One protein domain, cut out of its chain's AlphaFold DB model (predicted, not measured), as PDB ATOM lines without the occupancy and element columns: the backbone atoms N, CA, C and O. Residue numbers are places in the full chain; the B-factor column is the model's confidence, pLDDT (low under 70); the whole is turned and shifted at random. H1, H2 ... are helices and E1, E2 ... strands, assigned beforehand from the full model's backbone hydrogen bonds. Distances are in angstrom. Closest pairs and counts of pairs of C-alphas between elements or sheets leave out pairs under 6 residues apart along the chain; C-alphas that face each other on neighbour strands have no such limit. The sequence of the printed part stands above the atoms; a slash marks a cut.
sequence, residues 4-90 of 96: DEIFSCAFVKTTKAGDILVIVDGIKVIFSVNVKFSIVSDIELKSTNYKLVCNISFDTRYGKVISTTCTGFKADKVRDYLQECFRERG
ATOM      1  N   ASP A   4     -46.151 -46.907  43.646       80.12
ATOM      2  CA  ASP A   4     -45.044 -47.378  42.807       80.12
ATOM      3  C   ASP A   4     -45.517 -47.905  41.457       80.12
ATOM      4  O   ASP A   4     -44.855 -47.695  40.440       80.12
ATOM      5  N   GLU A   5     -46.682 -48.549  41.421       81.81
ATOM      6  CA  GLU A   5     -47.266 -49.070  40.184       81.81
ATOM      7  C   GLU A   5     -47.752 -47.946  39.262       81.81
ATOM      8  O   GLU A   5     -47.770 -48.120  38.045       81.81
ATOM      9  N   ILE A   6     -48.105 -46.789  39.829       82.94
ATOM     10  CA  ILE A   6     -48.660 -45.642  39.099       82.94
ATOM     11  C   ILE A   6     -47.562 -44.659  38.673       82.94
ATOM     12  O   ILE A   6     -47.626 -44.114  37.574       82.94
ATOM     13  N   PHE A   7     -46.553 -44.434  39.519       84.50
ATOM     14  CA  PHE A   7     -45.541 -43.383  39.348       84.50
ATOM     15  C   PHE A   7     -44.142 -43.903  38.996       84.50
ATOM     16  O   PHE A   7     -43.158 -43.177  39.128       84.50
ATOM     17  N   SER A   8     -44.023 -45.141  38.519       86.56
ATOM     18  CA  SER A   8     -42.757 -45.655  37.987       86.56
ATOM     19  C   SER A   8     -42.777 -45.632  36.463       86.56
ATOM     20  O   SER A   8     -43.498 -46.399  35.849       86.56
ATOM     21  N   CYS A   9     -41.975 -44.815  35.809       86.75
ATOM     22  CA  CYS A   9     -41.820 -44.796  34.350       86.75
ATOM     23  C   CYS A   9     -40.459 -44.175  34.003       86.75
ATOM     24  O   CYS A   9     -39.619 -43.972  34.884       86.75
ATOM     25  N   ALA A  10     -40.196 -43.891  32.726       83.00
ATOM     26  CA  ALA A  10     -38.889 -43.393  32.294       83.00
ATOM     27  C   ALA A  10     -38.437 -42.123  33.053       83.00
ATOM     28  O   ALA A  10     -37.283 -42.033  33.486       83.00
ATOM     29  N   PHE A  11     -39.356 -41.172  33.260       86.69
ATOM     30  CA  PHE A  11     -39.064 -39.850  33.836       86.69
ATOM     31  C   PHE A  11     -39.608 -39.631  35.249       86.69
ATOM     32  O   PHE A  11     -39.242 -38.635  35.873       86.69
ATOM     33  N   VAL A  12     -40.436 -40.545  35.761       90.94
ATOM     34  CA  VAL A  12     -41.042 -40.475  37.098       90.94
ATOM     35  C   VAL A  12     -40.651 -41.722  37.881       90.94
ATOM     36  O   VAL A  12     -40.720 -42.831  37.358       90.94
ATOM     37  N   LYS A  13     -40.176 -41.552  39.112       91.56
ATOM     38  CA  LYS A  13     -39.731 -42.657  39.966       91.56
ATOM     39  C   LYS A  13     -40.185 -42.430  41.393       91.56
ATOM     40  O   LYS A  13     -40.037 -41.319  41.895       91.56
ATOM     41  N   THR A  14     -40.604 -43.482  42.079       89.88
ATOM     42  CA  THR A  14     -40.739 -43.426  43.534       89.88
ATOM     43  C   THR A  14     -39.391 -43.670  44.204       89.88
ATOM     44  O   THR A  14     -38.588 -44.507  43.782       89.88
ATOM     45  N   THR A  15     -39.110 -42.911  45.252       86.25
ATOM     46  CA  THR A  15     -37.938 -43.103  46.105       86.25
ATOM     47  C   THR A  15     -38.248 -44.090  47.230       86.25
ATOM     48  O   THR A  15     -39.402 -44.334  47.564       86.25
ATOM     49  N   LYS A  16     -37.213 -44.607  47.903       79.12
ATOM     50  CA  LYS A  16     -37.393 -45.485  49.077       79.12
ATOM     51  C   LYS A  16     -38.153 -44.823  50.238       79.12
ATOM     52  O   LYS A  16     -38.635 -45.533  51.111       79.12
ATOM     53  N   ALA A  17     -38.224 -43.491  50.261       80.50
ATOM     54  CA  ALA A  17     -38.949 -42.722  51.268       80.50
ATOM     55  C   ALA A  17     -40.440 -42.524  50.922       80.50
ATOM     56  O   ALA A  17     -41.175 -41.965  51.730       80.50
ATOM     57  N   GLY A  18     -40.891 -42.965  49.742       83.25
ATOM     58  CA  GLY A  18     -42.253 -42.739  49.248       83.25
ATOM     59  C   GLY A  18     -42.442 -41.416  48.495       83.25
ATOM     60  O   GLY A  18     -43.533 -41.160  47.992       83.25
ATOM     61  N   ASP A  19     -41.394 -40.594  48.369       91.25
ATOM     62  CA  ASP A  19     -41.428 -39.381  47.544       91.25
ATOM     63  C   ASP A  19     -41.398 -39.719  46.052       91.25
ATOM     64  O   ASP A  19     -40.756 -40.692  45.643       91.25
ATOM     65  N   ILE A  20     -41.999 -38.859  45.229       93.44
ATOM     66  CA  ILE A  20     -41.958 -38.963  43.767       93.44
ATOM     67  C   ILE A  20     -40.866 -38.050  43.211       93.44
ATOM     68  O   ILE A  20     -40.804 -36.863  43.519       93.44
ATOM     69  N   LEU A  21     -40.009 -38.591  42.353       94.25
ATOM     70  CA  LEU A  21     -38.970 -37.869  41.632       94.25
ATOM     71  C   LEU A  21     -39.335 -37.782  40.151       94.25
ATOM     72  O   LEU A  21     -39.466 -38.808  39.491       94.25
ATOM     73  N   VAL A  22     -39.418 -36.563  39.620       94.19
ATOM     74  CA  VAL A  22     -39.606 -36.290  38.190       94.19
ATOM     75  C   VAL A  22     -38.349 -35.624  37.632       94.19
ATOM     76  O   VAL A  22     -37.867 -34.639  38.195       94.19
ATOM     77  N   ILE A  23     -37.803 -36.143  36.530       92.31
ATOM     78  CA  ILE A  23     -36.631 -35.557  35.859       92.31
ATOM     79  C   ILE A  23     -37.095 -34.729  34.659       92.31
ATOM     80  O   ILE A  23     -37.554 -35.288  33.668       92.31
ATOM     81  N   VAL A  24     -36.935 -33.404  34.724       91.31
ATOM     82  CA  VAL A  24     -37.354 -32.464  33.670       91.31
ATOM     83  C   VAL A  24     -36.170 -31.675  33.140       91.31
ATOM     84  O   VAL A  24     -35.582 -30.879  33.867       91.31
ATOM     85  N   ASP A  25     -35.830 -31.859  31.861       89.94
ATOM     86  CA  ASP A  25     -34.666 -31.226  31.217       89.94
ATOM     87  C   ASP A  25     -33.359 -31.413  32.029       89.94
ATOM     88  O   ASP A  25     -32.584 -30.478  32.214       89.94
ATOM     89  N   GLY A  26     -33.153 -32.602  32.609       88.31
ATOM     90  CA  GLY A  26     -32.000 -32.899  33.474       88.31
ATOM     91  C   GLY A  26     -32.108 -32.384  34.918       88.31
ATOM     92  O   GLY A  26     -31.233 -32.668  35.733       88.31
ATOM     93  N   ILE A  27     -33.187 -31.681  35.274       91.69
ATOM     94  CA  ILE A  27     -33.447 -31.175  36.628       91.69
ATOM     95  C   ILE A  27     -34.276 -32.194  37.410       91.69
ATOM     96  O   ILE A  27     -35.315 -32.650  36.938       91.69
ATOM     97  N   LYS A  28     -33.846 -32.523  38.630       93.56
ATOM     98  CA  LYS A  28     -34.579 -33.418  39.535       93.56
ATOM     99  C   LYS A  28     -35.580 -32.621  40.364       93.56
ATOM    100  O   LYS A  28     -35.181 -31.825  41.211       93.56
ATOM    101  N   VAL A  29     -36.866 -32.865  40.159       94.81
ATOM    102  CA  VAL A  29     -37.953 -32.307  40.966       94.81
ATOM    103  C   VAL A  29     -38.447 -33.393  41.912       94.81
ATOM    104  O   VAL A  29     -38.831 -34.469  41.461       94.81
ATOM    105  N   ILE A  30     -38.398 -33.131  43.215       95.38
ATOM    106  CA  ILE A  30     -38.825 -34.080  44.248       95.38
ATOM    107  C   ILE A  30     -40.169 -33.612  44.791       95.38
ATOM    108  O   ILE A  30     -40.343 -32.419  45.042       95.38
ATOM    109  N   PHE A  31     -41.101 -34.542  44.971       96.00
ATOM    110  CA  PHE A  31     -42.445 -34.303  45.468       96.00
ATOM    111  C   PHE A  31     -42.736 -35.158  46.692       96.00
ATOM    112  O   PHE A  31     -42.604 -36.379  46.642       96.00
ATOM    113  N   SER A  32     -43.238 -34.511  47.739       94.62
ATOM    114  CA  SER A  32     -43.952 -35.194  48.811       94.62
ATOM    115  C   SER A  32     -45.371 -35.514  48.348       94.62
ATOM    116  O   SER A  32     -46.021 -34.657  47.733       94.62
ATOM    117  N   VAL A  33     -45.862 -36.705  48.678       93.12
ATOM    118  CA  VAL A  33     -47.200 -37.167  48.298       93.12
ATOM    119  C   VAL A  33     -48.170 -37.002  49.462       93.12
ATOM    120  O   VAL A  33     -47.904 -37.466  50.568       93.12
ATOM    121  N   ASN A  34     -49.323 -36.394  49.204       93.31
ATOM    122  CA  ASN A  34     -50.453 -36.376  50.123       93.31
ATOM    123  C   ASN A  34     -51.684 -36.950  49.414       93.31
ATOM    124  O   ASN A  34     -52.078 -36.461  48.358       93.31
ATOM    125  N   VAL A  35     -52.273 -38.003  49.978       91.50
ATOM    126  CA  VAL A  35     -53.415 -38.704  49.381       91.50
ATOM    127  C   VAL A  35     -54.649 -38.493  50.245       91.50
ATOM    128  O   VAL A  35     -54.682 -38.887  51.411       91.50
ATOM    129  N   LYS A  36     -55.695 -37.921  49.651       91.94
ATOM    130  CA  LYS A  36     -57.028 -37.832  50.248       91.94
ATOM    131  C   LYS A  36     -57.887 -38.958  49.692       91.94
ATOM    132  O   LYS A  36     -58.334 -38.908  48.549       91.94
ATOM    133  N   PHE A  37     -58.097 -39.990  50.504       86.81
ATOM    134  CA  PHE A  37     -58.879 -41.155  50.101       86.81
ATOM    135  C   PHE A  37     -60.370 -40.827  50.030       86.81
ATOM    136  O   PHE A  37     -60.987 -40.430  51.017       86.81
ATOM    137  N   SER A  38     -60.948 -41.026  48.850       84.25
ATOM    138  CA  SER A  38     -62.387 -40.946  48.592       84.25
ATOM    139  C   SER A  38     -62.736 -41.803  47.361       84.25
ATOM    140  O   SER A  38     -61.843 -42.407  46.759       84.25
ATOM    141  N   ILE A  39     -64.021 -41.866  46.972       82.88
ATOM    142  CA  ILE A  39     -64.467 -42.515  45.719       82.88
ATOM    143  C   ILE A  39     -63.625 -42.013  44.535       82.88
ATOM    144  O   ILE A  39     -63.124 -42.806  43.734       82.88
ATOM    145  N   VAL A  40     -63.410 -40.698  44.492       90.44
ATOM    146  CA  VAL A  40     -62.380 -40.056  43.677       90.44
ATOM    147  C   VAL A  40     -61.263 -39.638  44.622       90.44
ATOM    148  O   VAL A  40     -61.424 -38.711  45.411       90.44
ATOM    149  N   SER A  41     -60.157 -40.370  44.617       90.81
ATOM    150  CA  SER A  41     -59.024 -40.031  45.470       90.81
ATOM    151  C   SER A  41     -58.243 -38.882  44.849       90.81
ATOM    152  O   SER A  41     -57.894 -38.943  43.671       90.81
ATOM    153  N   ASP A  42     -57.950 -37.857  45.641       92.88
ATOM    154  CA  ASP A  42     -57.110 -36.740  45.218       92.88
ATOM    155  C   ASP A  42     -55.685 -36.952  45.730       92.88
ATOM    156  O   ASP A  42     -55.454 -37.137  46.928       92.88
ATOM    157  N   ILE A  43     -54.727 -36.936  44.810       93.88
ATOM    158  CA  ILE A  43     -53.299 -37.060  45.081       93.88
ATOM    159  C   ILE A  43     -52.669 -35.689  44.843       93.88
ATOM    160  O   ILE A  43     -52.580 -35.221  43.707       93.88
ATOM    161  N   GLU A  44     -52.223 -35.050  45.917       95.69
ATOM    162  CA  GLU A  44     -51.443 -33.816  45.868       95.69
ATOM    163  C   GLU A  44     -49.950 -34.165  45.902       95.69
ATOM    164  O   GLU A  44     -49.444 -34.769  46.849       95.69
ATOM    165  N   LEU A  45     -49.237 -33.767  44.854       96.00
ATOM    166  CA  LEU A  45     -47.786 -33.811  44.756       96.00
ATOM    167  C   LEU A  45     -47.256 -32.403  45.003       96.00
ATOM    168  O   LEU A  45     -47.347 -31.527  44.139       96.00
ATOM    169  N   LYS A  46     -46.671 -32.175  46.175       96.69
ATOM    170  CA  LYS A  46     -46.072 -30.885  46.524       96.69
ATOM    171  C   LYS A  46     -44.562 -30.966  46.392       96.69
ATOM    172  O   LYS A  46     -43.930 -31.796  47.039       96.69
ATOM    173  N   SER A  47     -43.978 -30.120  45.546       96.06
ATOM    174  CA  SER A  47     -42.533 -30.133  45.354       96.06
ATOM    175  C   SER A  47     -41.810 -29.647  46.610       96.06
ATOM    176  O   SER A  47     -42.208 -28.662  47.234       96.06
ATOM    177  N   THR A  48     -40.741 -30.351  46.981       94.19
ATOM    178  CA  THR A  48     -39.912 -30.037  48.152       94.19
ATOM    179  C   THR A  48     -38.775 -29.073  47.818       94.19
ATOM    180  O   THR A  48     -38.285 -28.373  48.698       94.19
ATOM    181  N   ASN A  49     -38.367 -29.008  46.547       94.81
ATOM    182  CA  ASN A  49     -37.221 -28.225  46.087       94.81
ATOM    183  C   ASN A  49     -37.566 -27.119  45.074       94.81
ATOM    184  O   ASN A  49     -36.703 -26.300  44.762       94.81
ATOM    185  N   TYR A  50     -38.813 -27.043  44.601       94.94
ATOM    186  CA  TYR A  50     -39.302 -25.971  43.729       94.94
ATOM    187  C   TYR A  50     -40.701 -25.502  44.146       94.94
ATOM    188  O   TYR A  50     -41.459 -26.222  44.788       94.94
ATOM    189  N   LYS A  51     -41.087 -24.284  43.741       94.62
ATOM    190  CA  LYS A  51     -42.481 -23.824  43.847       94.62
ATOM    191  C   LYS A  51     -43.311 -24.492  42.752       94.62
ATOM    192  O   LYS A  51     -43.505 -23.912  41.686       94.62
ATOM    193  N   LEU A  52     -43.735 -25.725  42.998       95.88
ATOM    194  CA  LEU A  52     -44.563 -26.515  42.092       95.88
ATOM    195  C   LEU A  52     -45.489 -27.429  42.892       95.88
ATOM    196  O   LEU A  52     -45.054 -28.099  43.829       95.88
ATOM    197  N   VAL A  53     -46.755 -27.467  42.498       97.06
ATOM    198  CA  VAL A  53     -47.761 -28.375  43.053       97.06
ATOM    199  C   VAL A  53     -48.505 -29.020  41.897       97.06
ATOM    200  O   VAL A  53     -48.885 -28.317  40.961       97.06
ATOM    201  N   CYS A  54     -48.723 -30.329  41.966       96.81
ATOM    202  CA  CYS A  54     -49.600 -31.043  41.054       96.81
ATOM    203  C   CYS A  54     -50.735 -31.715  41.823       96.81
ATOM    204  O   CYS A  54     -50.496 -32.323  42.860       96.81
ATOM    205  N   ASN A  55     -51.953 -31.630  41.303       96.81
ATOM    206  CA  ASN A  55     -53.124 -32.324  41.823       96.81
ATOM    207  C   ASN A  55     -53.616 -33.316  40.777       96.81
ATOM    208  O   ASN A  55     -53.828 -32.953  39.614       96.81
ATOM    209  N   ILE A  56     -53.787 -34.563  41.199       95.31
ATOM    210  CA  ILE A  56     -54.225 -35.669  40.358       95.31
ATOM    211  C   ILE A  56     -55.486 -36.251  40.980       95.31
ATOM    212  O   ILE A  56     -55.444 -36.744  42.105       95.31
ATOM    213  N   SER A  57     -56.589 -36.229  40.240       93.25
ATOM    214  CA  SER A  57     -57.827 -36.881  40.670       93.25
ATOM    215  C   SER A  57     -57.904 -38.270  40.049       93.25
ATOM    216  O   SER A  57     -57.776 -38.427  38.832       93.25
ATOM    217  N   PHE A  58     -58.112 -39.285  40.881       91.19
ATOM    218  CA  PHE A  58     -58.079 -40.694  40.503       91.19
ATOM    219  C   PHE A  58     -59.398 -41.381  40.866       91.19
ATOM    220  O   PHE A  58     -59.775 -41.449  42.038       91.19
ATOM    221  N   ASP A  59     -60.107 -41.924  39.876       90.31
ATOM    222  CA  ASP A  59     -61.280 -42.762  40.107       90.31
ATOM    223  C   ASP A  59     -60.831 -44.150  40.564       90.31
ATOM    224  O   ASP A  59     -60.365 -44.984  39.780       90.31
ATOM    225  N   THR A  60     -60.996 -44.404  41.858       86.06
ATOM    226  CA  THR A  60     -60.593 -45.668  42.483       86.06
ATOM    227  C   THR A  60     -61.409 -46.864  42.001       86.06
ATOM    228  O   THR A  60     -60.916 -47.987  42.066       86.06
ATOM    229  N   ARG A  61     -62.624 -46.648  41.477       87.62
ATOM    230  CA  ARG A  61     -63.515 -47.724  41.007       87.62
ATOM    231  C   ARG A  61     -63.042 -48.312  39.685       87.62
ATOM    232  O   ARG A  61     -63.171 -49.510  39.465       87.62
ATOM    233  N   TYR A  62     -62.509 -47.459  38.815       87.12
ATOM    234  CA  TYR A  62     -62.028 -47.852  37.489       87.12
ATOM    235  C   TYR A  62     -60.503 -47.965  37.420       87.12
ATOM    236  O   TYR A  62     -59.978 -48.450  36.420       87.12
ATOM    237  N   GLY A  63     -59.791 -47.512  38.456       86.81
ATOM    238  CA  GLY A  63     -58.334 -47.448  38.450       86.81
ATOM    239  C   GLY A  63     -57.808 -46.443  37.424       86.81
ATOM    240  O   GLY A  63     -56.816 -46.723  36.753       86.81
ATOM    241  N   LYS A  64     -58.508 -45.312  37.244       90.56
ATOM    242  CA  LYS A  64     -58.230 -44.344  36.173       90.56
ATOM    243  C   LYS A  64     -57.990 -42.929  36.691       90.56
ATOM    244  O   LYS A  64     -58.710 -42.443  37.554       90.56
ATOM    245  N   VAL A  65     -57.018 -42.238  36.104       92.00
ATOM    246  CA  VAL A  65     -56.763 -40.809  36.308       92.00
ATOM    247  C   VAL A  65     -57.816 -40.003  35.553       92.00
ATOM    248  O   VAL A  65     -57.906 -40.098  34.333       92.00
ATOM    249  N   ILE A  66     -58.585 -39.197  36.281       92.31
ATOM    250  CA  ILE A  66     -59.608 -38.288  35.748       92.31
ATOM    251  C   ILE A  66     -58.956 -37.003  35.241       92.31
ATOM    252  O   ILE A  66     -59.275 -36.519  34.157       92.31
ATOM    253  N   SER A  67     -58.055 -36.429  36.036       93.06
ATOM    254  CA  SER A  67     -57.429 -35.149  35.731       93.06
ATOM    255  C   SER A  67     -56.033 -35.058  36.340       93.06
ATOM    256  O   SER A  67     -55.698 -35.727  37.319       93.06
ATOM    257  N   THR A  68     -55.192 -34.226  35.734       94.81
ATOM    258  CA  THR A  68     -53.866 -33.880  36.252       94.81
ATOM    259  C   THR A  68     -53.645 -32.404  36.000       94.81
ATOM    260  O   THR A  68     -53.626 -31.957  34.854       94.81
ATOM    261  N   THR A  69     -53.496 -31.644  37.074       96.25
ATOM    262  CA  THR A  69     -53.225 -30.207  37.025       96.25
ATOM    263  C   THR A  69     -51.913 -29.945  37.734       96.25
ATOM    264  O   THR A  69     -51.642 -30.555  38.759       96.25
ATOM    265  N   CYS A  70     -51.083 -29.065  37.186       96.94
ATOM    266  CA  CYS A  70     -49.834 -28.652  37.807       96.94
ATOM    267  C   CYS A  70     -49.728 -27.133  37.732       96.94
ATOM    268  O   CYS A  70     -50.059 -26.544  36.704       96.94
ATOM    269  N   THR A  71     -49.206 -26.512  38.788       96.75
ATOM    270  CA  THR A  71     -49.013 -25.060  38.868       96.75
ATOM    271  C   THR A  71     -47.636 -24.749  39.438       96.75
ATOM    272  O   THR A  71     -47.287 -25.237  40.514       96.75
ATOM    273  N   GLY A  72     -46.865 -23.905  38.744       94.56
ATOM    274  CA  GLY A  72     -45.550 -23.444  39.192       94.56
ATOM    275  C   GLY A  72     -44.406 -23.772  38.228       94.56
ATOM    276  O   GLY A  72     -44.546 -23.654  37.011       94.56
ATOM    277  N   PHE A  73     -43.244 -24.135  38.774       94.19
ATOM    278  CA  PHE A  73     -42.018 -24.363  38.002       94.19
ATOM    279  C   PHE A  73     -42.203 -25.426  36.909       94.19
ATOM    280  O   PHE A  73     -42.450 -26.588  37.216       94.19
ATOM    281  N   LYS A  74     -42.052 -25.027  35.636       94.31
ATOM    282  CA  LYS A  74     -42.183 -25.906  34.454       94.31
ATOM    283  C   LYS A  74     -43.430 -26.807  34.507       94.31
ATOM    284  O   LYS A  74     -43.371 -27.971  34.112       94.31
ATOM    285  N   ALA A  75     -44.542 -26.266  35.009       95.62
ATOM    286  CA  ALA A  75     -45.721 -27.049  35.357       95.62
ATOM    287  C   ALA A  75     -46.279 -27.863  34.183       95.62
ATOM    288  O   ALA A  75     -46.612 -29.028  34.371       95.62
ATOM    289  N   ASP A  76     -46.308 -27.285  32.978       95.31
ATOM    290  CA  ASP A  76     -46.779 -27.979  31.776       95.31
ATOM    291  C   ASP A  76     -45.912 -29.194  31.442       95.31
ATOM    292  O   ASP A  76     -46.433 -30.293  31.312       95.31
ATOM    293  N   LYS A  77     -44.581 -29.045  31.418       94.81
ATOM    294  CA  LYS A  77     -43.676 -30.175  31.144       94.81
ATOM    295  C   LYS A  77     -43.797 -31.281  32.190       94.81
ATOM    296  O   LYS A  77     -43.761 -32.459  31.855       94.81
ATOM    297  N   VAL A  78     -43.914 -30.904  33.464       95.06
ATOM    298  CA  VAL A  78     -44.100 -31.876  34.549       95.06
ATOM    299  C   VAL A  78     -45.431 -32.604  34.382       95.06
ATOM    300  O   VAL A  78     -45.460 -33.828  34.481       95.06
ATOM    301  N   ARG A  79     -46.516 -31.872  34.099       95.75
ATOM    302  CA  ARG A  79     -47.831 -32.453  33.809       95.75
ATOM    303  C   ARG A  79     -47.739 -33.437  32.649       95.75
ATOM    304  O   ARG A  79     -48.247 -34.543  32.780       95.75
ATOM    305  N   ASP A  80     -47.075 -33.060  31.562       94.06
ATOM    306  CA  ASP A  80     -46.964 -33.892  30.366       94.06
ATOM    307  C   ASP A  80     -46.188 -35.189  30.664       94.06
ATOM    308  O   ASP A  80     -46.625 -36.264  30.266       94.06
ATOM    309  N   TYR A  81     -45.107 -35.139  31.454       93.88
ATOM    310  CA  TYR A  81     -44.408 -36.357  31.888       93.88
ATOM    311  C   TYR A  81     -45.221 -37.229  32.846       93.88
ATOM    312  O   TYR A  81     -45.138 -38.453  32.765       93.88
ATOM    313  N   LEU A  82     -46.009 -36.633  33.744       93.56
ATOM    314  CA  LEU A  82     -46.924 -37.388  34.602       93.56
ATOM    315  C   LEU A  82     -48.012 -38.073  33.767       93.56
ATOM    316  O   LEU A  82     -48.269 -39.258  33.952       93.56
ATOM    317  N   GLN A  83     -48.611 -37.360  32.812       93.06
ATOM    318  CA  GLN A  83     -49.611 -37.922  31.907       93.06
ATOM    319  C   GLN A  83     -49.030 -39.031  31.032       93.06
ATOM    320  O   GLN A  83     -49.666 -40.069  30.876       93.06
ATOM    321  N   GLU A  84     -47.813 -38.858  30.523       92.06
ATOM    322  CA  GLU A  84     -47.112 -39.906  29.786       92.06
ATOM    323  C   GLU A  84     -46.895 -41.148  30.660       92.06
ATOM    324  O   GLU A  84     -47.215 -42.260  30.247       92.06
ATOM    325  N   CYS A  85     -46.482 -40.960  31.915       92.12
ATOM    326  CA  CYS A  85     -46.378 -42.043  32.891       92.12
ATOM    327  C   CYS A  85     -47.705 -42.795  33.057       92.12
ATOM    328  O   CYS A  85     -47.766 -44.022  32.998       92.12
ATOM    329  N   PHE A  86     -48.801 -42.053  33.223       92.56
ATOM    330  CA  PHE A  86     -50.137 -42.621  33.371       92.56
ATOM    331  C   PHE A  86     -50.602 -43.351  32.108       92.56
ATOM    332  O   PHE A  86     -51.328 -44.345  32.201       92.56
ATOM    333  N   ARG A  87     -50.177 -42.883  30.931       90.56
ATOM    334  CA  ARG A  87     -50.416 -43.542  29.648       90.56
ATOM    335  C   ARG A  87     -49.682 -44.876  29.576       90.56
ATOM    336  O   ARG A  87     -50.324 -45.886  29.306       90.56
ATOM    337  N   GLU A  88     -48.384 -44.890  29.881       90.00
ATOM    338  CA  GLU A  88     -47.551 -46.104  29.926       90.00
ATOM    339  C   GLU A  88     -48.103 -47.140  30.914       90.00
ATOM    340  O   GLU A  88     -48.083 -48.341  30.651       90.00
ATOM    341  N   ARG A  89     -48.650 -46.675  32.043       89.44
ATOM    342  CA  ARG A  89     -49.281 -47.523  33.063       89.44
ATOM    343  C   ARG A  89     -50.718 -47.922  32.746       89.44
ATOM    344  O   ARG A  89     -51.318 -48.674  33.509       89.44
ATOM    345  N   GLY A  90     -51.281 -47.451  31.634       88.69
ATOM    346  CA  GLY A  90     -52.644 -47.778  31.228       88.69
ATOM    347  C   GLY A  90     -53.709 -47.250  32.190       88.69
ATOM    348  O   GLY A  90     -54.821 -47.777  32.212       88.69
TER     349      GLY A  90
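This is residues 4 to 90 of the 96 residues of an uncharacterized protein of Metallosphaera tengchongensis (UniProt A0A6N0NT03). One antiparallel sheet of six strands, twisted and curled like part of a barrel, wraps round a single helix, H2, with its edge strands E1 and E6 apart. The very short helix H1 sits beside the strands near E1 and touches H2 at residues 82 to 86. The printed part has 87 residues, with two named helices and six named strands in the order H1, E1, E2, E3, E4, E5, E6, H2; the sheet runs in that same strand order, E1 to E6. The class is mixed, helices and strands. The whole is compact and rounded, with a radius of gyration of the C-alphas of 11.9 A and spans of 35 by 26 by 23 A.

H1 is residues 4 to 7, 5.3 A long, and its C-alpha 4 is at (-45.044, -47.378, 42.807). E1 is residues 12 to 14, 7.1 A, and E2 is residues 20 to 24, 12.9 A. E3, residues 27 to 36, is the longest strand by residues, 28.0 A, and begins with C-alpha 27 at (-33.447, -31.175, 36.628). E4 is residues 40 to 47, 22.3 A; E5 is residues 52 to 59, 23.4 A; E6 is residues 64 to 72, 24.6 A. H2 is residues 75 to 88, 19.9 A, and ends with C-alpha 88 at (-47.551, -46.104, 29.926).

The six strands form a meander, each strand the antiparallel neighbour of the one before, and each successive pair is a hairpin. Within hydrogen-bond range are N 13 and O 21 of E1 and E2, 2.9 A; N 22 and O 29 of E2 and E3, 2.8 A; N 34 and O 44 of E3 and E4, 2.9 A; N 43 and O 56 of E4 and E5, 2.8 A; and N 55 and O 69 of E5 and E6, 2.8 A. The pairing of E3 is staggered: residues 27 to 31 pair with E2 and residues 31 to 36 with E4. From edge to edge the strands' lines turn by 79 degrees and the way across turns by 104 degrees. H2 is on one face of this sheet, two layers, and the sheet curls round it. The closest C-alphas of H2 and E6 are those of Arg 79 and Cys 70, 5.9 A apart; those of H2 and E2 are Val 78 and Val 24, 6.8 A. H1 is on the sheet, at the sheet's level with a height of 3.3 A. H1 touches H2, the closest C-alphas being those of Ile 6 and Phe 86, 6.6 A. In H2 every O i to N i+4 pair is within hydrogen-bond range; H1 is too short for such a pair.

The two C-alphas farthest apart, those of Gly 26 and Ile 39, are 36.0 A from each other. The printed part has no cut, and each link between successive elements is tight. The mean pLDDT of the printed part is 91.5, and no printed residue is under 70.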